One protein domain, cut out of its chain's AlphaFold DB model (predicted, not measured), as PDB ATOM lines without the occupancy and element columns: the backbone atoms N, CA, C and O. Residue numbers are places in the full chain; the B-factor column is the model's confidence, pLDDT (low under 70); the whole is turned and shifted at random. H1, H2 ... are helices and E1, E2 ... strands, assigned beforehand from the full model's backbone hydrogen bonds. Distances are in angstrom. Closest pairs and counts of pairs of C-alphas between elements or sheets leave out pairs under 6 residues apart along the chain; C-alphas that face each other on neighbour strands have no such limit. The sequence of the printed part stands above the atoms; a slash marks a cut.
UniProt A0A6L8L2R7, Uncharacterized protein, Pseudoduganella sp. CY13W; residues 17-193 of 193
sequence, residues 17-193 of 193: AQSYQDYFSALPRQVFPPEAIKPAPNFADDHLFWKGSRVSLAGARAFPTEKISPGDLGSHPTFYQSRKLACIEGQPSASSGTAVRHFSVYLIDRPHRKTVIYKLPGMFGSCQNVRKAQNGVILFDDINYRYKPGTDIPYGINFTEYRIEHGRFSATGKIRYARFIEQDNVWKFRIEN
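Overview. This is residues 17 to 193 of the 193 residues of an uncharacterized protein of Pseudoduganella sp. CY13W (UniProt A0A6L8L2R7). Two antiparallel four-stranded sheets lie one after the other along the longest axis: a short-stranded sheet, E3 to E6, and a long-stranded one, E7 to E10, curled like part of a barrel. The small hairpin E1 and E2 sits at the far end beyond the first sheet, the short helix H1 only grazes the curled sheet, and the long stretch of residues 121 to 137 passes between the two sheets. The printed part has 177 residues, with one named helix and then ten named strands along the chain, in the orders E3 - E4 - E5 - E6, E7 - E8 - E9 - E10 and E1 - E2. The class is mostly strand, though under half of the residues, 74 of 177, are in named elements. The whole is compact, with a radius of gyration of the C-alphas of 16.1 A and spans of 51 by 37 by 29 A.

Along the chain. H1 comes first, residues 20 to 26, with C-alpha 20 at (0.033, 8.719, 28.934), and is 9.9 A long. Two strands of four residues follow, E1 at residues 47 to 50 and E2 at residues 53 to 56. Then come four strands of five residues: E3, residues 78 to 82 and 13.6 A long, with C-alpha 78 at (14.257, 3.199, 33.813); E4, residues 85 to 89; E5, residues 105 to 109; and E6, residues 116 to 120. The three long strands are E7, residues 138 to 147 and 29.3 A; E8, residues 154 to 165 and 31.4 A; and E9, residues 168 to 180 and 31.4 A. E10, residues 189 to 192, is the last, with C-alpha 192 at (-10.123, 15.116, 19.956).

Arrangement. E7, E8, E9 and E10 form a meander, each strand the antiparallel neighbour of the one before. This sheet is strongly twisted, and the way across it turns by 96 degrees; E9 bends by 72 degrees at residue 173. N 142 and O 160 are 2.9 A apart between E7 and E8, N 159 and O 176 are 2.8 A apart between E8 and E9, and N 190 and O 179 are 2.9 A apart between E9 and E10, within hydrogen-bond range. Residues 131 to 132 pair antiparallel with residues 138 to 139 of E7, an edge strand. H1 is on this sheet but only grazes it, with its residues 20 to 24; every O i to N i+4 pair in H1 is within hydrogen-bond range. E3, E4, E5 and E6 form the other meander, with N 80 and O 87 at 2.8 A, N 88 and O 106 at 2.8 A, and N 107 and O 118 at 2.8 A. Beside its edge strands, residues 37 to 38 pair antiparallel with residues 79 to 80 of E3, and residues 61 to 62 pair parallel with residues 118 to 119 of E6. E6 and E7 are only just apart, with their closest C-alphas 8.1 A from each other. E1 and E2 are a hairpin, with N 48 and O 55 at 3.0 A; E2 and E6 are only just apart, at 8.2 A.

Size, cuts and confidence. The C-alphas of Gly 52 and Gly 150, the two farthest apart, are 53.4 A from each other. The printed part has no cut and ends at residue 193, the chain's last residue. The links H1 to E1, E2 to E3, E4 to E5 and E6 to E7 are long, with 20, 21, 15 and 17 residues. The mean pLDDT of the printed part is 90.9; residues 44 to 45, 94 to 96 and 193 are under 70.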
ATOM      1  N   ALA A  17      -7.601   7.064  26.555       86.38
ATOM      2  CA  ALA A  17      -6.345   6.791  27.234       86.38
ATOM      3  C   ALA A  17      -6.583   6.797  28.749       86.38
ATOM      4  O   ALA A  17      -7.095   7.778  29.298       86.38
ATOM      5  N   GLN A  18      -6.223   5.701  29.424       89.06
ATOM      6  CA  GLN A  18      -6.248   5.628  30.893       89.06
ATOM      7  C   GLN A  18      -4.982   6.233  31.519       89.06
ATOM      8  O   GLN A  18      -4.992   6.603  32.693       89.06
ATOM      9  N   SER A  19      -3.916   6.366  30.726       91.06
ATOM     10  CA  SER A  19      -2.660   7.015  31.084       91.06
ATOM     11  C   SER A  19      -1.911   7.501  29.833       91.06
ATOM     12  O   SER A  19      -2.198   7.077  28.710       91.06
ATOM     13  N   TYR A  20      -0.895   8.352  30.017       92.38
ATOM     14  CA  TYR A  20       0.033   8.719  28.934       92.38
ATOM     15  C   TYR A  20       0.833   7.521  28.435       92.38
ATOM     16  O   TYR A  20       1.105   7.424  27.244       92.38
ATOM     17  N   GLN A  21       1.168   6.597  29.333       90.56
ATOM     18  CA  GLN A  21       1.864   5.365  28.995       90.56
ATOM     19  C   GLN A  21       1.040   4.520  28.014       90.56
ATOM     20  O   GLN A  21       1.568   4.110  26.983       90.56
ATOM     21  N   ASP A  22      -0.257   4.333  28.280       89.81
ATOM     22  CA  ASP A  22      -1.159   3.600  27.378       89.81
ATOM     23  C   ASP A  22      -1.245   4.283  26.012       89.81
ATOM     24  O   ASP A  22      -1.139   3.631  24.973       89.81
ATOM     25  N   TYR A  23      -1.379   5.612  26.014       93.69
ATOM     26  CA  TYR A  23      -1.411   6.401  24.788       93.69
ATOM     27  C   TYR A  23      -0.127   6.239  23.972       93.69
ATOM     28  O   TYR A  23      -0.185   5.919  22.783       93.69
ATOM     29  N   PHE A  24       1.041   6.431  24.589       94.38
ATOM     30  CA  PHE A  24       2.312   6.310  23.886       94.38
ATOM     31  C   PHE A  24       2.543   4.890  23.388       94.38
ATOM     32  O   PHE A  24       2.971   4.748  22.243       94.38
ATOM     33  N   SER A  25       2.186   3.874  24.187       89.44
ATOM     34  CA  SER A  25       2.217   2.447  23.838       89.44
ATOM     35  C   SER A  25       1.335   2.083  22.633       89.44
ATOM     36  O   SER A  25       1.656   1.130  21.924       89.44
ATOM     37  N   ALA A  26       0.287   2.854  22.335       91.12
ATOM     38  CA  ALA A  26      -0.542   2.662  21.144       91.12
ATOM     39  C   ALA A  26       0.023   3.344  19.881       91.12
ATOM     40  O   ALA A  26      -0.388   3.033  18.759       91.12
ATOM     41  N   LEU A  27       0.976   4.276  20.017       91.31
ATOM     42  CA  LEU A  27       1.497   5.008  18.865       91.31
ATOM     43  C   LEU A  27       2.326   4.109  17.928       91.31
ATOM     44  O   LEU A  27       3.174   3.333  18.369       91.31
ATOM     45  N   PRO A  28       2.188   4.267  16.599       93.00
ATOM     46  CA  PRO A  28       2.943   3.462  15.652       93.00
ATOM     47  C   PRO A  28       4.429   3.845  15.639       93.00
ATOM     48  O   PRO A  28       4.800   5.011  15.804       93.00
ATOM     49  N   ARG A  29       5.278   2.867  15.290       94.31
ATOM     50  CA  ARG A  29       6.728   3.046  15.063       94.31
ATOM     51  C   ARG A  29       7.485   3.571  16.287       94.31
ATOM     52  O   ARG A  29       8.413   4.373  16.143       94.31
ATOM     53  N   GLN A  30       7.114   3.106  17.475       95.69
ATOM     54  CA  GLN A  30       7.905   3.318  18.683       95.69
ATOM     55  C   GLN A  30       9.341   2.836  18.509       95.69
ATOM     56  O   GLN A  30       9.621   1.814  17.877       95.69
ATOM     57  N   VAL A  31      10.262   3.584  19.104       96.69
ATOM     58  CA  VAL A  31      11.659   3.173  19.228       96.69
ATOM     59  C   VAL A  31      11.845   2.267  20.439       96.69
ATOM     60  O   VAL A  31      12.614   1.306  20.350       96.69
ATOM     61  N   PHE A  32      11.146   2.565  21.535       97.12
ATOM     62  CA  PHE A  32      11.275   1.890  22.823       97.12
ATOM     63  C   PHE A  32       9.916   1.351  23.289       97.12
ATOM     64  O   PHE A  32       9.270   1.981  24.121       97.12
ATOM     65  N   PRO A  33       9.460   0.206  22.754       94.62
ATOM     66  CA  PRO A  33       8.295  -0.478  23.312       94.62
ATOM     67  C   PRO A  33       8.611  -1.019  24.727       94.62
ATOM     68  O   PRO A  33       9.789  -1.040  25.112       94.62
ATOM     69  N   PRO A  34       7.617  -1.457  25.524       91.06
ATOM     70  CA  PRO A  34       7.836  -1.975  26.882       91.06
ATOM     71  C   PRO A  34       8.955  -3.032  26.995       91.06
ATOM     72  O   PRO A  34       9.726  -3.036  27.951       91.06
ATOM     73  N   GLU A  35       9.128  -3.884  25.985       93.38
ATOM     74  CA  GLU A  35      10.127  -4.964  25.960       93.38
ATOM     75  C   GLU A  35      11.569  -4.452  25.749       93.38
ATOM     76  O   GLU A  35      12.552  -5.193  25.898       93.38
ATOM     77  N   ALA A  36      11.718  -3.172  25.391       95.00
ATOM     78  CA  ALA A  36      13.008  -2.510  25.247       95.00
ATOM     79  C   ALA A  36      13.642  -2.131  26.592       95.00
ATOM     80  O   ALA A  36      14.802  -1.709  26.592       95.00
ATOM     81  N   ILE A  37      12.933  -2.301  27.713       95.12
ATOM     82  CA  ILE A  37      13.499  -2.129  29.053       95.12
ATOM     83  C   ILE A  37      14.667  -3.110  29.237       95.12
ATOM     84  O   ILE A  37      14.607  -4.287  28.854       95.12
ATOM     85  N   LYS A  38      15.768  -2.603  29.790       93.06
ATOM     86  CA  LYS A  38      16.972  -3.368  30.132       93.06
ATOM     87  C   LYS A  38      17.446  -2.986  31.533       93.06
ATOM     88  O   LYS A  38      17.097  -1.909  32.013       93.06
ATOM     89  N   PRO A  39      18.266  -3.837  32.176       87.44
ATOM     90  CA  PRO A  39      18.967  -3.442  33.386       87.44
ATOM     91  C   PRO A  39      19.686  -2.110  33.168       87.44
ATOM     92  O   PRO A  39      20.336  -1.908  32.137       87.44
ATOM     93  N   ALA A  40      19.528  -1.210  34.132       76.94
ATOM     94  CA  ALA A  40      20.194   0.078  34.138       76.94
ATOM     95  C   ALA A  40      21.717  -0.108  33.978       76.94
ATOM     96  O   ALA A  40      22.299  -0.937  34.685       76.94
ATOM     97  N   PRO A  41      22.392   0.627  33.071       78.31
ATOM     98  CA  PRO A  41      23.845   0.717  33.118       78.31
ATOM     99  C   PRO A  41      24.272   1.349  34.447       78.31
ATOM    100  O   PRO A  41      23.469   1.996  35.115       78.31
ATOM    101  N   ASN A  42      25.547   1.209  34.817       73.69
ATOM    102  CA  ASN A  42      26.080   1.906  35.986       73.69
ATOM    103  C   ASN A  42      25.854   3.418  35.827       73.69
ATOM    104  O   ASN A  42      26.489   4.064  34.983       73.69
ATOM    105  N   PHE A  43      24.924   3.934  36.628       72.69
ATOM    106  CA  PHE A  43      24.614   5.344  36.764       72.69
ATOM    107  C   PHE A  43      25.375   5.899  37.956       72.69
ATOM    108  O   PHE A  43      25.388   5.313  39.035       72.69
ATOM    109  N   ALA A  44      25.990   7.046  37.743       69.12
ATOM    110  CA  ALA A  44      26.353   7.963  38.805       69.12
ATOM    111  C   ALA A  44      25.679   9.303  38.489       69.12
ATOM    112  O   ALA A  44      25.301   9.535  37.340       69.12
ATOM    113  N   ASP A  45      25.506  10.150  39.501       68.81
ATOM    114  CA  ASP A  45      24.543  11.265  39.531       68.81
ATOM    115  C   ASP A  45      24.455  12.128  38.254       68.81
ATOM    116  O   ASP A  45      23.380  12.621  37.911       68.81
ATOM    117  N   ASP A  46      25.559  12.298  37.520       75.19
ATOM    118  CA  ASP A  46      25.650  13.114  36.306       75.19
ATOM    119  C   ASP A  46      26.156  12.370  35.052       75.19
ATOM    120  O   ASP A  46      26.278  12.979  33.980       75.19
ATOM    121  N   HIS A  47      26.480  11.076  35.146       83.12
ATOM    122  CA  HIS A  47      27.078  10.327  34.044       83.12
ATOM    123  C   HIS A  47      26.668   8.858  33.979       83.12
ATOM    124  O   HIS A  47      26.338   8.203  34.962       83.12
ATOM    125  N   LEU A  48      26.770   8.313  32.771       85.06
ATOM    126  CA  LEU A  48      26.491   6.912  32.486       85.06
ATOM    127  C   LEU A  48      27.540   6.329  31.541       85.06
ATOM    128  O   LEU A  48      28.130   7.037  30.718       85.06
ATOM    129  N   PHE A  49      27.742   5.018  31.626       84.69
ATOM    130  CA  PHE A  49      28.543   4.285  30.651       84.69
ATOM    131  C   PHE A  49      27.648   3.709  29.555       84.69
ATOM    132  O   PHE A  49      26.835   2.820  29.791       84.69
ATOM    133  N   TRP A  50      27.822   4.193  28.325       84.75
ATOM    134  CA  TRP A  50      27.096   3.716  27.151       84.75
ATOM    135  C   TRP A  50      28.061   3.242  26.072       84.75
ATOM    136  O   TRP A  50      28.855   4.019  25.540       84.75
ATOM    137  N   LYS A  51      27.985   1.949  25.728       83.88
ATOM    138  CA  LYS A  51      28.798   1.312  24.672       83.88
ATOM    139  C   LYS A  51      30.296   1.641  24.777       83.88
ATOM    140  O   LYS A  51      30.925   2.011  23.779       83.88
ATOM    141  N   GLY A  52      30.831   1.522  25.993       82.25
ATOM    142  CA  GLY A  52      32.243   1.752  26.306       82.25
ATOM    143  C   GLY A  52      32.648   3.224  26.423       82.25
ATOM    144  O   GLY A  52      33.833   3.512  26.528       82.25
ATOM    145  N   SER A  53      31.703   4.166  26.393       83.44
ATOM    146  CA  SER A  53      31.980   5.595  26.561       83.44
ATOM    147  C   SER A  53      31.274   6.140  27.794       83.44
ATOM    148  O   SER A  53      30.080   5.908  27.974       83.44
ATOM    149  N   ARG A  54      32.004   6.895  28.619       87.50
ATOM    150  CA  ARG A  54      31.411   7.725  29.670       87.50
ATOM    151  C   ARG A  54      30.720   8.913  29.014       87.50
ATOM    152  O   ARG A  54      31.319   9.592  28.181       87.50
ATOM    153  N   VAL A  55      29.468   9.151  29.373       86.50
ATOM    154  CA  VAL A  55      28.660  10.235  28.819       86.50
ATOM    155  C   VAL A  55      28.081  11.045  29.967       86.50
ATOM    156  O   VAL A  55      27.483  10.468  30.869       86.50
ATOM    157  N   SER A  56      28.285  12.362  29.941       90.06
ATOM    158  CA  SER A  56      27.744  13.283  30.945       90.06
ATOM    159  C   SER A  56      26.397  13.836  30.488       90.06
ATOM    160  O   SER A  56      26.280  14.326  29.361       90.06
ATOM    161  N   LEU A  57      25.400  13.789  31.371       89.94
ATOM    162  CA  LEU A  57      24.070  14.355  31.137       89.94
ATOM    163  C   LEU A  57      24.104  15.883  31.055       89.94
ATOM    164  O   LEU A  57      23.335  16.461  30.296       89.94
ATOM    165  N   ALA A  58      25.046  16.534  31.747       91.00
ATOM    166  CA  ALA A  58      25.246  17.984  31.674       91.00
ATOM    167  C   ALA A  58      25.588  18.468  30.250       91.00
ATOM    168  O   ALA A  58      25.313  19.609  29.895       91.00
ATOM    169  N   GLY A  59      26.157  17.588  29.416       91.44
ATOM    170  CA  GLY A  59      26.430  17.857  28.003       91.44
ATOM    171  C   GLY A  59      25.247  17.594  27.065       91.44
ATOM    172  O   GLY A  59      25.421  17.654  25.843       91.44
ATOM    173  N   ALA A  60      24.071  17.244  27.592       95.19
ATOM    174  CA  ALA A  60      22.892  17.000  26.777       95.19
ATOM    175  C   ALA A  60      22.392  18.286  26.111       95.19
ATOM    176  O   ALA A  60      22.480  19.392  26.640       95.19
ATOM    177  N   ARG A  61      21.815  18.129  24.924       96.81
ATOM    178  CA  ARG A  61      21.077  19.194  24.247       96.81
ATOM    179  C   ARG A  61      19.673  19.214  24.829       96.81
ATOM    180  O   ARG A  61      18.893  18.307  24.549       96.81
ATOM    181  N   ALA A  62      19.377  20.203  25.662       97.44
ATOM    182  CA  ALA A  62      18.063  20.328  26.272       97.44
ATOM    183  C   ALA A  62      17.034  20.888  25.295       97.44
ATOM    184  O   ALA A  62      17.330  21.799  24.517       97.44
ATOM    185  N   PHE A  63      15.829  20.323  25.335       98.25
ATOM    186  CA  PHE A  63      14.663  20.912  24.697       98.25
ATOM    187  C   PHE A  63      14.461  22.355  25.214       98.25
ATOM    188  O   PHE A  63      14.780  22.614  26.372       98.25
ATOM    189  N   PRO A  64      13.978  23.318  24.401       96.25
ATOM    190  CA  PRO A  64      14.037  24.742  24.762       96.25
ATOM    191  C   PRO A  64      13.370  25.136  26.088       96.25
ATOM    192  O   PRO A  64      13.808  26.091  26.725       96.25
ATOM    193  N   THR A  65      12.323  24.421  26.507       94.19
ATOM    194  CA  THR A  65      11.606  24.655  27.773       94.19
ATOM    195  C   THR A  65      12.173  23.857  28.950       94.19
ATOM    196  O   THR A  65      11.708  24.008  30.076       94.19
ATOM    197  N   GLU A  66      13.197  23.036  28.713       95.38
ATOM    198  CA  GLU A  66      13.792  22.143  29.698       95.38
ATOM    199  C   GLU A  66      15.113  22.688  30.243       95.38
ATOM    200  O   GLU A  66      15.903  23.329  29.548       95.38
ATOM    201  N   LYS A  67      15.393  22.364  31.506       93.31
ATOM    202  CA  LYS A  67      16.682  22.629  32.156       93.31
ATOM    203  C   LYS A  67      17.278  21.321  32.633       93.31
ATOM    204  O   LYS A  67      16.566  20.521  33.227       93.31
ATOM    205  N   ILE A  68      18.565  21.104  32.398       92.50
ATOM    206  CA  ILE A  68      19.280  19.950  32.955       92.50
ATOM    207  C   ILE A  68      19.598  20.255  34.416       92.50
ATOM    208  O   ILE A  68      20.179  21.302  34.701       92.50
ATOM    209  N   SER A  69      19.227  19.350  35.318       88.44
ATOM    210  CA  SER A  69      19.488  19.498  36.751       88.44
ATOM    211  C   SER A  69      20.184  18.258  37.316       88.44
ATOM    212  O   SER A  69      19.908  17.138  36.873       88.44
ATOM    213  N   PRO A  70      21.066  18.421  38.319       84.38
ATOM    214  CA  PRO A  70      21.524  17.295  39.123       84.38
ATOM    215  C   PRO A  70      20.323  16.551  39.716       84.38
ATOM    216  O   PRO A  70      19.383  17.180  40.200       84.38
ATOM    217  N   GLY A  71      20.340  15.221  39.660       84.75
ATOM    218  CA  GLY A  71      19.241  14.400  40.174       84.75
ATOM    219  C   GLY A  71      18.026  14.288  39.250       84.75
ATOM    220  O   GLY A  71      17.045  13.668  39.648       84.75
ATOM    221  N   ASP A  72      18.085  14.803  38.013       88.50
ATOM    222  CA  ASP A  72      17.010  14.660  37.014       88.50
ATOM    223  C   ASP A  72      16.509  13.213  36.857       88.50
ATOM    224  O   ASP A  72      15.333  12.990  36.579       88.50
ATOM    225  N   LEU A  73      17.409  12.235  36.994       89.12
ATOM    226  CA  LEU A  73      17.099  10.815  36.847       89.12
ATOM    227  C   LEU A  73      16.547  10.158  38.123       89.12
ATOM    228  O   LEU A  73      16.019   9.048  38.048       89.12
ATOM    229  N   GLY A  74      16.631  10.826  39.275       87.50
ATOM    230  CA  GLY A  74      16.292  10.236  40.569       87.50
ATOM    231  C   GLY A  74      17.180   9.040  40.931       87.50
ATOM    232  O   GLY A  74      18.281   8.873  40.407       87.50
ATOM    233  N   SER A  75      16.696   8.203  41.851       85.38
ATOM    234  CA  SER A  75      17.435   7.037  42.359       85.38
ATOM    235  C   SER A  75      17.184   5.756  41.564       85.38
ATOM    236  O   SER A  75      18.019   4.854  41.588       85.38
ATOM    237  N   HIS A  76      16.059   5.666  40.849       87.31
ATOM    238  CA  HIS A  76      15.677   4.471  40.093       87.31
ATOM    239  C   HIS A  76      15.237   4.826  38.665       87.31
ATOM    240  O   HIS A  76      14.052   4.711  38.340       87.31
ATOM    241  N   PRO A  77      16.159   5.280  37.798       91.44
ATOM    242  CA  PRO A  77      15.826   5.529  36.405       91.44
ATOM    243  C   PRO A  77      15.512   4.227  35.662       91.44
ATOM    244  O   PRO A  77      16.167   3.199  35.855       91.44
ATOM    245  N   THR A  78      14.559   4.295  34.737       93.50
ATOM    246  CA  THR A  78      14.257   3.199  33.813       93.50
ATOM    247  C   THR A  78      15.093   3.352  32.550       93.50
ATOM    248  O   THR A  78      15.098   4.402  31.906       93.50
ATOM    249  N   PHE A  79      15.808   2.290  32.178       94.75
ATOM    250  CA  PHE A  79      16.672   2.275  31.005       94.75
ATOM    251  C   PHE A  79      16.052   1.468  29.862       94.75
ATOM    252  O   PHE A  79      15.724   0.290  30.010       94.75
ATOM    253  N   TYR A  80      15.958   2.095  28.694       96.00
ATOM    254  CA  TYR A  80      15.468   1.501  27.458       96.00
ATOM    255  C   TYR A  80      16.588   1.423  26.429       96.00
ATOM    256  O   TYR A  80      17.356   2.368  26.234       96.00
ATOM    257  N   GLN A  81      16.647   0.320  25.687       94.56
ATOM    258  CA  GLN A  81      17.646   0.125  24.643       94.56
ATOM    259  C   GLN A  81      17.029  -0.416  23.356       94.56
ATOM    260  O   GLN A  81      16.374  -1.455  23.341       94.56
ATOM    261  N   SER A  82      17.328   0.252  22.238       93.50
ATOM    262  CA  SER A  82      16.842  -0.127  20.910       93.50
ATOM    263  C   SER A  82      17.907   0.101  19.839       93.50
ATOM    264  O   SER A  82      18.191   1.223  19.410       93.50
ATOM    265  N   ARG A  83      18.522  -0.992  19.368       87.50
ATOM    266  CA  ARG A  83      19.596  -0.995  18.355       87.50
ATOM    267  C   ARG A  83      20.740  -0.009  18.685       87.50
ATOM    268  O   ARG A  83      21.654  -0.301  19.461       87.50
ATOM    269  N   LYS A  84      20.739   1.155  18.025       87.62
ATOM    270  CA  LYS A  84      21.765   2.203  18.139       87.62
ATOM    271  C   LYS A  84      21.419   3.270  19.177       87.62
ATOM    272  O   LYS A  84      22.322   4.008  19.551       87.62
ATOM    273  N   LEU A  85      20.183   3.278  19.663       94.19
ATOM    274  CA  LEU A  85      19.642   4.263  20.583       94.19
ATOM    275  C   LEU A  85      19.494   3.661  21.979       94.19
ATOM    276  O   LEU A  85      19.258   2.457  22.131       94.19
ATOM    277  N   ALA A  86      19.597   4.521  22.977       95.19
ATOM    278  CA  ALA A  86      19.121   4.263  24.323       95.19
ATOM    279  C   ALA A  86      18.246   5.429  24.772       95.19
ATOM    280  O   ALA A  86      18.380   6.537  24.256       95.19
ATOM    281  N   CYS A  87      17.347   5.173  25.705       96.44
ATOM    282  CA  CYS A  87      16.559   6.204  26.349       96.44
ATOM    283  C   CYS A  87      16.508   5.936  27.844       96.44
ATOM    284  O   CYS A  87      16.546   4.786  28.274       96.44
ATOM    285  N   ILE A  88      16.487   7.005  28.623       95.06
ATOM    286  CA  ILE A  88      16.461   6.948  30.073       95.06
ATOM    287  C   ILE A  88      15.306   7.797  30.538       95.06
ATOM    288  O   ILE A  88      15.209   8.964  30.166       95.06
ATOM    289  N   GLU A  89      14.464   7.195  31.354       94.31
ATOM    290  CA  GLU A  89      13.349   7.849  32.005       94.31
ATOM    291  C   GLU A  89      13.677   7.964  33.489       94.31
ATOM    292  O   GLU A  89      13.942   6.965  34.159       94.31
ATOM    293  N   GLY A  90      13.750   9.196  33.978       91.62
ATOM    294  CA  GLY A  90      13.911   9.497  35.390       91.62
ATOM    295  C   GLY A  90      12.602   9.353  36.155       91.62
ATOM    296  O   GLY A  90      11.560   8.995  35.610       91.62
ATOM    297  N   GLN A  91      12.657   9.689  37.435       84.94
ATOM    298  CA  GLN A  91      11.476   9.781  38.284       84.94
ATOM    299  C   GLN A  91      11.053  11.246  38.445       84.94
ATOM    300  O   GLN A  91      11.885  12.143  38.281       84.94
ATOM    301  N   PRO A  92       9.786  11.518  38.793       80.88
ATOM    302  CA  PRO A  92       9.372  12.863  39.145       80.88
ATOM    303  C   PRO A  92      10.170  13.379  40.338       80.88
ATOM    304  O   PRO A  92      10.389  12.656  41.311       80.88
ATOM    305  N   SER A  93      10.571  14.648  40.288       70.75
ATOM    306  CA  SER A  93      11.361  15.279  41.354       70.75
ATOM    307  C   SER A  93      10.579  15.488  42.659       70.75
ATOM    308  O   SER A  93      11.176  15.817  43.683       70.75
ATOM    309  N   ALA A  94       9.258  15.285  42.646       69.31
ATOM    310  CA  ALA A  94       8.412  15.312  43.830       69.31
ATOM    311  C   ALA A  94       7.285  14.276  43.740       69.31
ATOM    312  O   ALA A  94       6.854  13.888  42.655       69.31
ATOM    313  N   SER A  95       6.769  13.877  44.902       67.75
ATOM    314  CA  SER A  95       5.677  12.909  45.052       67.75
ATOM    315  C   SER A  95       4.280  13.544  45.140       67.75
ATOM    316  O   SER A  95       3.294  12.818  45.247       67.75
ATOM    317  N   SER A  96       4.159  14.878  45.081       68.06
ATOM    318  CA  SER A  96       2.871  15.586  45.129       68.06
ATOM    319  C   SER A  96       2.820  16.839  44.238       68.06
ATOM    320  O   SER A  96       3.835  17.330  43.739       68.06
ATOM    321  N   GLY A  97       1.604  17.343  43.997       76.88
ATOM    322  CA  GLY A  97       1.358  18.558  43.216       76.88
ATOM    323  C   GLY A  97       1.482  18.371  41.701       76.88
ATOM    324  O   GLY A  97       1.204  17.305  41.155       76.88
ATOM    325  N   THR A  98       1.868  19.434  40.992       77.81
ATOM    326  CA  THR A  98       2.076  19.405  39.532       77.81
ATOM    327  C   THR A  98       3.400  18.753  39.143       77.81
ATOM    328  O   THR A  98       3.514  18.221  38.043       77.81
ATOM    329  N   ALA A  99       4.378  18.725  40.051       77.12
ATOM    330  CA  ALA A  99       5.707  18.171  39.810       77.12
ATOM    331  C   ALA A  99       5.700  16.656  39.533       77.12
ATOM    332  O   ALA A  99       6.527  16.189  38.758       77.12
ATOM    333  N   VAL A 100       4.711  15.906  40.046       84.00
ATOM    334  CA  VAL A 100       4.543  14.454  39.779       84.00
ATOM    335  C   VAL A 100       4.340  14.122  38.298       84.00
ATOM    336  O   VAL A 100       4.350  12.964  37.895       84.00
ATOM    337  N   ARG A 101       4.059  15.150  37.499       89.75
ATOM    338  CA  ARG A 101       3.720  15.061  36.084       89.75
ATOM    339  C   ARG A 101       4.943  15.277  35.208       89.75
ATOM    340  O   ARG A 101       4.829  15.127  34.001       89.75
ATOM    341  N   HIS A 102       6.082  15.654  35.783       91.38
ATOM    342  CA  HIS A 102       7.304  15.936  35.047       91.38
ATOM    343  C   HIS A 102       8.314  14.811  35.254       91.38
ATOM    344  O   HIS A 102       8.810  14.618  36.358       91.38
ATOM    345  N   PHE A 103       8.631  14.096  34.178       93.25
ATOM    346  CA  PHE A 103       9.608  13.013  34.154       93.25
ATOM    347  C   PHE A 103      10.760  13.435  33.253       93.25
ATOM    348  O   PHE A 103      10.548  13.780  32.090       93.25
ATOM    349  N   SER A 104      11.991  13.414  33.759       94.25
ATOM    350  CA  SER A 104      13.143  13.706  32.908       94.25
ATOM    351  C   SER A 104      13.355  12.570  31.917       94.25
ATOM    352  O   SER A 104      13.564  11.430  32.321       94.25
ATOM    353  N   VAL A 105      13.369  12.882  30.622       96.50
ATOM    354  CA  VAL A 105      13.626  11.891  29.574       96.50
ATOM    355  C   VAL A 105      14.876  12.265  28.799       96.50
ATOM    356  O   VAL A 105      14.977  13.352  28.228       96.50
ATOM    357  N   TYR A 106      15.830  11.341  28.742       96.62
ATOM    358  CA  TYR A 106      17.082  11.502  28.017       96.62
ATOM    359  C   TYR A 106      17.179  10.498  26.877       96.62
ATOM    360  O   TYR A 106      17.231   9.292  27.102       96.62
ATOM    361  N   LEU A 107      17.279  10.990  25.645       97.25
ATOM    362  CA  LEU A 107      17.572  10.179  24.469       97.25
ATOM    363  C   LEU A 107      19.073  10.194  24.186       97.25
ATOM    364  O   LEU A 107      19.674  11.254  24.014       97.25
ATOM    365  N   ILE A 108      19.663   9.012  24.065       95.06
ATOM    366  CA  ILE A 108      21.073   8.817  23.746       95.06
ATOM    367  C   ILE A 108      21.176   8.231  22.344       95.06
ATOM    368  O   ILE A 108      20.740   7.107  22.077       95.06
ATOM    369  N   ASP A 109      21.812   8.982  21.457       91.81
ATOM    370  CA  ASP A 109      22.120   8.567  20.096       91.81
ATOM    371  C   ASP A 109      23.637   8.503  19.885       91.81
ATOM    372  O   ASP A 109      24.421   9.137  20.592       91.81
ATOM    373  N   ARG A 110      24.076   7.713  18.906       86.06
ATOM    374  CA  ARG A 110      25.481   7.620  18.500       86.06
ATOM    375  C   ARG A 110      25.636   7.802  16.986       86.06
ATOM    376  O   ARG A 110      26.075   6.863  16.304       86.06
ATOM    377  N   PRO A 111      25.295   8.983  16.436       77.69
ATOM    378  CA  PRO A 111      25.527   9.272  15.029       77.69
ATOM    379  C   PRO A 111      27.036   9.272  14.744       77.69
ATOM    380  O   PRO A 111      27.823   9.883  15.464       77.69
ATOM    381  N   HIS A 112      27.465   8.552  13.703       78.94
ATOM    382  CA  HIS A 112      28.862   8.539  13.233       78.94
ATOM    383  C   HIS A 112      29.914   8.317  14.342       78.94
ATOM    384  O   HIS A 112      30.967   8.944  14.352       78.94
ATOM    385  N   ARG A 113      29.629   7.403  15.284       78.31
ATOM    386  CA  ARG A 113      30.481   7.025  16.435       78.31
ATOM    387  C   ARG A 113      30.617   8.066  17.555       78.31
ATOM    388  O   ARG A 113      31.129   7.680  18.607       78.31
ATOM    389  N   LYS A 114      30.104   9.292  17.406       85.19
ATOM    390  CA  LYS A 114      30.036  10.293  18.484       85.19
ATOM    391  C   LYS A 114      28.722  10.151  19.244       85.19
ATOM    392  O   LYS A 114      27.663  10.147  18.630       85.19
ATOM    393  N   THR A 115      28.784  10.034  20.567       90.31
ATOM    394  CA  THR A 115      27.572  10.002  21.396       90.31
ATOM    395  C   THR A 115      27.004  11.410  21.540       90.31
ATOM    396  O   THR A 115      27.745  12.356  21.813       90.31
ATOM    397  N   VAL A 116      25.697  11.548  21.348       92.56
ATOM    398  CA  VAL A 116      24.938  12.781  21.560       92.56
ATOM    399  C   VAL A 116      23.767  12.454  22.470       92.56
ATOM    400  O   VAL A 116      23.098  11.440  22.274       92.56
ATOM    401  N   ILE A 117      23.530  13.310  23.458       95.50
ATOM    402  CA  ILE A 117      22.395  13.184  24.367       95.50
ATOM    403  C   ILE A 117      21.435  14.344  24.115       95.50
ATOM    404  O   ILE A 117      21.871  15.480  23.910       95.50
ATOM    405  N   TYR A 118      20.142  14.054  24.156       97.50
ATOM    406  CA  TYR A 118      19.062  15.029  24.108       97.50
ATOM    407  C   TYR A 118      18.219  14.891  25.374       97.50
ATOM    408  O   TYR A 118      17.795  13.780  25.684       97.50
ATOM    409  N   LYS A 119      17.960  15.996  26.083       97.38
ATOM    410  CA  LYS A 119      16.907  16.038  27.107       97.38
ATOM    411  C   LYS A 119      15.608  16.421  26.405       97.38
ATOM    412  O   LYS A 119      15.540  17.491  25.802       97.38
ATOM    413  N   LEU A 120      14.646  15.507  26.406       98.12
ATOM    414  CA  LEU A 120      13.337  15.658  25.769       98.12
ATOM    415  C   LEU A 120      12.361  16.396  26.710       98.12
ATOM    416  O   LEU A 120      12.676  16.525  27.895       98.12
ATOM    417  N   PRO A 121      11.203  16.874  26.210       97.31
ATOM    418  CA  PRO A 121      10.171  17.483  27.048       97.31
ATOM    419  C   PRO A 121       9.769  16.580  28.216       97.31
ATOM    420  O   PRO A 121       9.573  15.375  28.038       97.31
ATOM    421  N   GLY A 122       9.649  17.170  29.404       94.19
ATOM    422  CA  GLY A 122       9.433  16.436  30.642       94.19
ATOM    423  C   GLY A 122       7.972  16.310  31.060       94.19
ATOM    424  O   GLY A 122       7.648  15.401  31.823       94.19
ATOM    425  N   MET A 123       7.070  17.179  30.587       94.56
ATOM    426  CA  MET A 123       5.654  17.096  30.964       94.56
ATOM    427  C   MET A 123       5.029  15.819  30.395       94.56
ATOM    428  O   MET A 123       4.917  15.647  29.184       94.56
ATOM    429  N   PHE A 124       4.652  14.912  31.294       93.81
ATOM    430  CA  PHE A 124       4.265  13.531  31.015       93.81
ATOM    431  C   PHE A 124       5.285  12.787  30.143       93.81
ATOM    432  O   PHE A 124       4.921  11.955  29.314       93.81
ATOM    433  N   GLY A 125       6.567  13.125  30.308       93.06
ATOM    434  CA  GLY A 125       7.660  12.555  29.535       93.06
ATOM    435  C   GLY A 125       7.716  11.037  29.681       93.06
ATOM    436  O   GLY A 125       7.610  10.505  30.780       93.06
ATOM    437  N   SER A 126       7.903  10.339  28.564       96.12
ATOM    438  CA  SER A 126       8.170   8.903  28.555       96.12
ATOM    439  C   SER A 126       9.120   8.539  27.425       96.12
ATOM    440  O   SER A 126       9.046   9.103  26.327       96.12
ATOM    441  N   CYS A 127       9.971   7.535  27.641       97.31
ATOM    442  CA  CYS A 127      10.768   6.958  26.559       97.31
ATOM    443  C   CYS A 127       9.907   6.343  25.444       97.31
ATOM    444  O   CYS A 127      10.345   6.282  24.292       97.31
ATOM    445  N   GLN A 128       8.668   5.950  25.740       96.44
ATOM    446  CA  GLN A 128       7.741   5.411  24.741       96.44
ATOM    447  C   GLN A 128       7.198   6.467  23.774       96.44
ATOM    448  O   GLN A 128       6.782   6.134  22.666       96.44
ATOM    449  N   ASN A 129       7.265   7.749  24.143       97.19
ATOM    450  CA  ASN A 129       6.928   8.864  23.255       97.19
ATOM    451  C   ASN A 129       7.919   8.978  22.073       97.19
ATOM    452  O   ASN A 129       7.625   9.599  21.049       97.19
ATOM    453  N   VAL A 130       9.099   8.352  22.164       98.00
ATOM    454  CA  VAL A 130      10.097   8.384  21.089       98.00
ATOM    455  C   VAL A 130       9.712   7.426  19.963       98.00
ATOM    456  O   VAL A 130       9.681   6.201  20.112       98.00
ATOM    457  N   ARG A 131       9.498   7.995  18.778       97.06
ATOM    458  CA  ARG A 131       9.063   7.302  17.562       97.06
ATOM    459  C   ARG A 131      10.042   7.529  16.417       97.06
ATOM    460  O   ARG A 131      10.889   8.421  16.454       97.06
ATOM    461  N   LYS A 132       9.911   6.727  15.362       95.69
ATOM    462  CA  LYS A 132      10.603   6.945  14.087       95.69
ATOM    463  C   LYS A 132       9.633   7.278  12.968       95.69
ATOM    464  O   LYS A 132       8.663   6.562  12.723       95.69
ATOM    465  N   ALA A 133       9.951   8.334  12.232       95.06
ATOM    466  CA  ALA A 133       9.373   8.580  10.922       95.06
ATOM    467  C   ALA A 133       9.815   7.497   9.917       95.06
ATOM    468  O   ALA A 133      10.766   6.749  10.147       95.06
ATOM    469  N   GLN A 134       9.139   7.429   8.767       93.31
ATOM    470  CA  GLN A 134       9.479   6.504   7.670       93.31
ATOM    471  C   GLN A 134      10.921   6.687   7.173       93.31
ATOM    472  O   GLN A 134      11.600   5.708   6.890       93.31
ATOM    473  N   ASN A 135      11.410   7.927   7.140       92.12
ATOM    474  CA  ASN A 135      12.785   8.270   6.767       92.12
ATOM    475  C   ASN A 135      13.804   8.076   7.914       92.12
ATOM    476  O   ASN A 135      14.957   8.475   7.787       92.12
ATOM    477  N   GLY A 136      13.392   7.495   9.047       91.88
ATOM    478  CA  GLY A 136      14.257   7.208  10.191       91.88
ATOM    479  C   GLY A 136      14.499   8.378  11.148       91.88
ATOM    480  O   GLY A 136      15.144   8.163  12.176       91.88
ATOM    481  N   VAL A 137      13.969   9.571  10.856       94.75
ATOM    482  CA  VAL A 137      14.040  10.734  11.753       94.75
ATOM    483  C   VAL A 137      13.331  10.428  13.073       94.75
ATOM    484  O   VAL A 137      12.261   9.815  13.086       94.75
ATOM    485  N   ILE A 138      13.936  10.856  14.184       96.88
ATOM    486  CA  ILE A 138      13.337  10.733  15.514       96.88
ATOM    487  C   ILE A 138      12.205  11.742  15.663       96.88
ATOM    488  O   ILE A 138      12.410  12.933  15.423       96.88
ATOM    489  N   LEU A 139      11.045  11.246  16.087       97.94
ATOM    490  CA  LEU A 139       9.855  12.015  16.431       97.94
ATOM    491  C   LEU A 139       9.541  11.841  17.917       97.94
ATOM    492  O   LEU A 139       9.803  10.779  18.480       97.94
ATOM    493  N   PHE A 140       8.962  12.863  18.525       98.19
ATOM    494  CA  PHE A 140       8.447  12.844  19.894       98.19
ATOM    495  C   PHE A 140       7.459  13.999  20.054       98.19
ATOM    496  O   PHE A 140       7.514  14.959  19.285       98.19
ATOM    497  N   ASP A 141       6.576  13.920  21.039       98.06
ATOM    498  CA  ASP A 141       5.615  14.988  21.301       98.06
ATOM    499  C   ASP A 141       6.046  15.840  22.498       98.06
ATOM    500  O   ASP A 141       6.468  15.309  23.524       98.06
ATOM    501  N   ASP A 142       5.914  17.155  22.361       98.00
ATOM    502  CA  ASP A 142       5.853  18.088  23.483       98.00
ATOM    503  C   ASP A 142       4.393  18.234  23.917       98.00
ATOM    504  O   ASP A 142       3.509  18.403  23.070       98.00
ATOM    505  N   ILE A 143       4.131  18.149  25.217       97.12
ATOM    506  CA  ILE A 143       2.774  18.164  25.761       97.12
ATOM    507  C   ILE A 143       2.588  19.455  26.538       97.12
ATOM    508  O   ILE A 143       3.395  19.788  27.399       97.12
ATOM    509  N   ASN A 144       1.491  20.159  26.268       96.12
ATOM    510  CA  ASN A 144       1.138  21.388  26.976       96.12
ATOM    511  C   ASN A 144      -0.334  21.371  27.389       96.12
ATOM    512  O   ASN A 144      -1.196  20.907  26.637       96.12
ATOM    513  N   TYR A 145      -0.631  21.901  28.576       95.44
ATOM    514  CA  TYR A 145      -2.010  22.069  29.022       95.44
ATOM    515  C   TYR A 145      -2.780  23.057  28.156       95.44
ATOM    516  O   TYR A 145      -2.237  24.009  27.592       95.44
ATOM    517  N   ARG A 146      -4.090  22.842  28.103       95.50
ATOM    518  CA  ARG A 146      -5.061  23.767  27.530       95.50
ATOM    519  C   ARG A 146      -6.008  24.227  28.622       95.50
ATOM    520  O   ARG A 146      -6.546  23.413  29.371       95.50
ATOM    521  N   TYR A 147      -6.250  25.530  28.651       94.62
ATOM    522  CA  TYR A 147      -7.103  26.204  29.625       94.62
ATOM    523  C   TYR A 147      -8.248  26.909  28.905       94.62
ATOM    524  O   TYR A 147      -8.076  27.385  27.778       94.62
ATOM    525  N   LYS A 148      -9.434  26.945  29.520       92.88
ATOM    526  CA  LYS A 148     -10.505  27.819  29.027       92.88
ATOM    527  C   LYS A 148     -10.205  29.256  29.480       92.88
ATOM    528  O   LYS A 148      -9.516  29.440  30.484       92.88
ATOM    529  N   PRO A 149     -10.716  30.279  28.782       93.94
ATOM    530  CA  PRO A 149     -10.600  31.651  29.258       93.94
ATOM    531  C   PRO A 149     -11.157  31.790  30.682       93.94
ATOM    532  O   PRO A 149     -12.264  31.328  30.956       93.94
ATOM    533  N   GLY A 150     -10.388  32.410  31.580       93.19
ATOM    534  CA  GLY A 150     -10.812  32.687  32.956       93.19
ATOM    535  C   GLY A 150     -10.762  31.501  33.927       93.19
ATOM    536  O   GLY A 150     -11.371  31.584  34.989       93.19
ATOM    537  N   THR A 151     -10.070  30.404  33.598       91.50
ATOM    538  CA  THR A 151      -9.847  29.290  34.535       91.50
ATOM    539  C   THR A 151      -8.393  28.834  34.548       91.50
ATOM    540  O   THR A 151      -7.767  28.695  33.500       91.50
ATOM    541  N   ASP A 152      -7.899  28.519  35.745       89.50
ATOM    542  CA  ASP A 152      -6.572  27.934  35.969       89.50
ATOM    543  C   ASP A 152      -6.606  26.399  36.008       89.50
ATOM    544  O   ASP A 152      -5.606  25.742  36.304       89.50
ATOM    545  N   ILE A 153      -7.764  25.802  35.713       90.69
ATOM    546  CA  ILE A 153      -7.933  24.354  35.683       90.69
ATOM    547  C   ILE A 153      -7.804  23.893  34.230       90.69
ATOM    548  O   ILE A 153      -8.578  24.336  33.371       90.69
ATOM    549  N   PRO A 154      -6.830  23.023  33.913       93.50
ATOM    550  CA  PRO A 154      -6.654  22.579  32.547       93.50
ATOM    551  C   PRO A 154      -7.832  21.681  32.152       93.50
ATOM    552  O   PRO A 154      -8.217  20.782  32.892       93.50
ATOM    553  N   TYR A 155      -8.413  21.914  30.977       94.44
ATOM    554  CA  TYR A 155      -9.505  21.081  30.449       94.44
ATOM    555  C   TYR A 155      -9.002  19.993  29.495       94.44
ATOM    556  O   TYR A 155      -9.761  19.116  29.077       94.44
ATOM    557  N   GLY A 156      -7.727  20.059  29.119       95.56
ATOM    558  CA  GLY A 156      -7.119  19.136  28.184       95.56
ATOM    559  C   GLY A 156      -5.656  19.452  27.925       95.56
ATOM    560  O   GLY A 156      -5.022  20.224  28.647       95.56
ATOM    561  N   ILE A 157      -5.145  18.863  26.853       96.31
ATOM    562  CA  ILE A 157      -3.754  18.961  26.413       96.31
ATOM    563  C   ILE A 157      -3.679  19.098  24.899       96.31
ATOM    564  O   ILE A 157      -4.598  18.723  24.164       96.31
ATOM    565  N   ASN A 158      -2.568  19.649  24.434       97.12
ATOM    566  CA  ASN A 158      -2.110  19.455  23.072       97.12
ATOM    567  C   ASN A 158      -0.803  18.658  23.074       97.12
ATOM    568  O   ASN A 158       0.007  18.792  23.987       97.12
ATOM    569  N   PHE A 159      -0.632  17.847  22.038       97.44
ATOM    570  CA  PHE A 159       0.594  17.151  21.687       97.44
ATOM    571  C   PHE A 159       1.145  17.822  20.434       97.44
ATOM    572  O   PHE A 159       0.569  17.674  19.353       97.44
ATOM    573  N   THR A 160       2.231  18.570  20.564       98.19
ATOM    574  CA  THR A 160       2.936  19.156  19.422       98.19
ATOM    575  C   THR A 160       4.055  18.208  19.006       98.19
ATOM    576  O   THR A 160       4.989  17.988  19.771       98.19
ATOM    577  N   GLU A 161       3.985  17.627  17.804       98.25
ATOM    578  CA  GLU A 161       5.016  16.693  17.324       98.25
ATOM    579  C   GLU A 161       6.276  17.470  16.920       98.25
ATOM    580  O   GLU A 161       6.253  18.322  16.022       98.25
ATOM    581  N   TYR A 162       7.397  17.120  17.538       98.62
ATOM    582  CA  TYR A 162       8.737  17.592  17.219       98.62
ATOM    583  C   TYR A 162       9.561  16.496  16.550       98.62
ATOM    584  O   TYR A 162       9.272  15.299  16.625       98.62
ATOM    585  N   ARG A 163      10.638  16.928  15.897       98.06
ATOM    586  CA  ARG A 163      11.680  16.060  15.363       98.06
ATOM    587  C   ARG A 163      13.067  16.511  15.789       98.06
ATOM    588  O   ARG A 163      13.283  17.692  16.066       98.06
ATOM    589  N   ILE A 164      14.006  15.567  15.787       96.31
ATOM    590  CA  ILE A 164      15.438  15.856  15.911       96.31
ATOM    591  C   ILE A 164      16.065  15.783  14.523       96.31
ATOM    592  O   ILE A 164      16.187  14.704  13.943       96.31
ATOM    593  N   GLU A 165      16.484  16.928  14.000       90.50
ATOM    594  CA  GLU A 165      17.064  17.049  12.664       90.50
ATOM    595  C   GLU A 165      18.356  17.863  12.739       90.50
ATOM    596  O   GLU A 165      18.400  18.932  13.348       90.50
ATOM    597  N   HIS A 166      19.452  17.315  12.203       89.12
ATOM    598  CA  HIS A 166      20.802  17.888  12.341       89.12
ATOM    599  C   HIS A 166      21.169  18.236  13.802       89.12
ATOM    600  O   HIS A 166      21.917  19.170  14.094       89.12
ATOM    601  N   GLY A 167      20.615  17.457  14.737       90.81
ATOM    602  CA  GLY A 167      20.780  17.613  16.175       90.81
ATOM    603  C   GLY A 167      20.158  18.876  16.776       90.81
ATOM    604  O   GLY A 167      20.614  19.321  17.833       90.81
ATOM    605  N   ARG A 168      19.142  19.441  16.119       94.69
ATOM    606  CA  ARG A 168      18.270  20.500  16.634       94.69
ATOM    607  C   ARG A 168      16.844  19.978  16.780       94.69
ATOM    608  O   ARG A 168      16.432  19.090  16.036       94.69
ATOM    609  N   PHE A 169      16.102  20.554  17.718       98.06
ATOM    610  CA  PHE A 169      14.670  20.321  17.855       98.06
ATOM    611  C   PHE A 169      13.911  21.205  16.867       98.06
ATOM    612  O   PHE A 169      14.226  22.385  16.712       98.06
ATOM    613  N   SER A 170      12.931  20.647  16.169       97.88
ATOM    614  CA  SER A 170      12.090  21.409  15.243       97.88
ATOM    615  C   SER A 170      10.667  20.879  15.271       97.88
ATOM    616  O   SER A 170      10.460  19.672  15.152       97.88
ATOM    617  N   ALA A 171       9.694  21.773  15.437       97.69
ATOM    618  CA  ALA A 171       8.289  21.407  15.353       97.69
ATOM    619  C   ALA A 171       7.968  20.920  13.934       97.69
ATOM    620  O   ALA A 171       8.469  21.453  12.942       97.69
ATOM    621  N   THR A 172       7.128  19.897  13.827       97.81
ATOM    622  CA  THR A 172       6.678  19.367  12.529       97.81
ATOM    623  C   THR A 172       5.447  20.091  11.987       97.81
ATOM    624  O   THR A 172       5.085  19.879  10.833       97.81
ATOM    625  N   GLY A 173       4.795  20.909  12.820       96.94
ATOM    626  CA  GLY A 173       3.503  21.534  12.536       96.94
ATOM    627  C   GLY A 173       2.298  20.633  12.822       96.94
ATOM    628  O   GLY A 173       1.170  21.115  12.784       96.94
ATOM    629  N   LYS A 174       2.501  19.347  13.143       97.25
ATOM    630  CA  LYS A 174       1.402  18.470  13.558       97.25
ATOM    631  C   LYS A 174       1.090  18.678  15.030       97.25
ATOM    632  O   LYS A 174       1.972  18.552  15.880       97.25
ATOM    633  N   ILE A 175      -0.179  18.938  15.307       97.12
ATOM    634  CA  ILE A 175      -0.712  19.092  16.654       97.12
ATOM    635  C   ILE A 175      -1.890  18.137  16.796       97.12
ATOM    636  O   ILE A 175      -2.731  18.049  15.901       97.12
ATOM    637  N   ARG A 176      -1.941  17.410  17.910       95.88
ATOM    638  CA  ARG A 176      -3.115  16.635  18.321       95.88
ATOM    639  C   ARG A 176      -3.658  17.207  19.605       95.88
ATOM    640  O   ARG A 176      -2.901  17.692  20.441       95.88
ATOM    641  N   TYR A 177      -4.959  17.115  19.772       96.38
ATOM    642  CA  TYR A 177      -5.636  17.641  20.936       96.38
ATOM    643  C   TYR A 177      -6.262  16.502  21.723       96.38
ATOM    644  O   TYR A 177      -6.648  15.480  21.161       96.38
ATOM    645  N   ALA A 178      -6.344  16.665  23.036       95.62
ATOM    646  CA  ALA A 178      -7.121  15.782  23.882       95.62
ATOM    647  C   ALA A 178      -7.814  16.578  24.978       95.62
ATOM    648  O   ALA A 178      -7.304  17.610  25.425       95.62
ATOM    649  N   ARG A 179      -8.954  16.065  25.436       95.56
ATOM    650  CA  ARG A 179      -9.661  16.582  26.610       95.56
ATOM    651  C   ARG A 179      -9.512  15.634  27.782       95.56
ATOM    652  O   ARG A 179      -9.554  14.415  27.591       95.56
ATOM    653  N   PHE A 180      -9.431  16.183  28.986       95.25
ATOM    654  CA  PHE A 180      -9.559  15.376  30.193       95.25
ATOM    655  C   PHE A 180     -11.002  14.917  30.376       95.25
ATOM    656  O   PHE A 180     -11.954  15.599  29.988       95.25
ATOM    657  N   ILE A 181     -11.153  13.714  30.917       93.19
ATOM    658  CA  ILE A 181     -12.470  13.104  31.136       93.19
ATOM    659  C   ILE A 181     -13.035  13.542  32.477       93.19
ATOM    660  O   ILE A 181     -14.221  13.847  32.578       93.19
ATOM    661  N   GLU A 182     -12.163  13.612  33.477       89.12
ATOM    662  CA  GLU A 182     -12.448  14.126  34.807       89.12
ATOM    663  C   GLU A 182     -11.563  15.368  34.994       89.12
ATOM    664  O   GLU A 182     -10.372  15.333  34.687       89.12
ATOM    665  N   GLN A 183     -12.140  16.474  35.464       75.62
ATOM    666  CA  GLN A 183     -11.472  17.781  35.507       75.62
ATOM    667  C   GLN A 183     -10.206  17.792  36.388       75.62
ATOM    668  O   GLN A 183      -9.247  18.493  36.071       75.62
ATOM    669  N   ASP A 184     -10.166  16.952  37.424       80.69
ATOM    670  CA  ASP A 184      -9.026  16.837  38.342       80.69
ATOM    671  C   ASP A 184      -8.085  15.668  37.998       80.69
ATOM    672  O   ASP A 184      -7.059  15.469  38.653       80.69
ATOM    673  N   ASN A 185      -8.395  14.899  36.947       88.75
ATOM    674  CA  ASN A 185      -7.610  13.743  36.529       88.75
ATOM    675  C   ASN A 185      -6.934  13.981  35.180       88.75
ATOM    676  O   ASN A 185      -7.416  13.591  34.116       88.75
ATOM    677  N   VAL A 186      -5.746  14.572  35.243       92.12
ATOM    678  CA  VAL A 186      -4.937  14.892  34.058       92.12
ATOM    679  C   VAL A 186      -4.298  13.670  33.383       92.12
ATOM    680  O   VAL A 186      -3.598  13.836  32.385       92.12
ATOM    681  N   TRP A 187      -4.495  12.465  33.925       92.75
ATOM    682  CA  TRP A 187      -3.950  11.209  33.396       92.75
ATOM    683  C   TRP A 187      -4.896  10.519  32.419       92.75
ATOM    684  O   TRP A 187      -4.436   9.807  31.530       92.75
ATOM    685  N   LYS A 188      -6.205  10.758  32.563       93.75
ATOM    686  CA  LYS A 188      -7.241  10.156  31.726       93.75
ATOM    687  C   LYS A 188      -7.773  11.165  30.730       93.75
ATOM    688  O   LYS A 188      -8.367  12.184  31.099       93.75
ATOM    689  N   PHE A 189      -7.617  10.861  29.453       94.94
ATOM    690  CA  PHE A 189      -8.023  11.765  28.391       94.94
ATOM    691  C   PHE A 189      -8.608  11.027  27.197       94.94
ATOM    692  O   PHE A 189      -8.473   9.816  27.033       94.94
ATOM    693  N   ARG A 190      -9.289  11.795  26.353       95.12
ATOM    694  CA  ARG A 190      -9.779  11.350  25.053       95.12
ATOM    695  C   ARG A 190      -9.197  12.246  23.980       95.12
ATOM    696  O   ARG A 190      -9.289  13.467  24.107       95.12
ATOM    697  N   ILE A 191      -8.637  11.636  22.940       94.12
ATOM    698  CA  ILE A 191      -8.176  12.361  21.754       94.12
ATOM    699  C   ILE A 191      -9.366  13.056  21.083       94.12
ATOM    700  O   ILE A 191     -10.436  12.468  20.924       94.12
ATOM    701  N   GLU A 192      -9.182  14.325  20.741       91.94
ATOM    702  CA  GLU A 192     -10.123  15.116  19.956       91.94
ATOM    703  C   GLU A 192      -9.796  14.914  18.471       91.94
ATOM    704  O   GLU A 192      -8.634  15.036  18.072       91.94
ATOM    705  N   ASN A 193     -10.817  14.564  17.686       69.94
ATOM    706  CA  ASN A 193     -10.732  14.423  16.230       69.94
ATOM    707  C   ASN A 193     -10.996  15.755  15.532       69.94
ATOM    708  O   ASN A 193     -11.900  16.482  16.008       69.94
TER     709      ASN A 193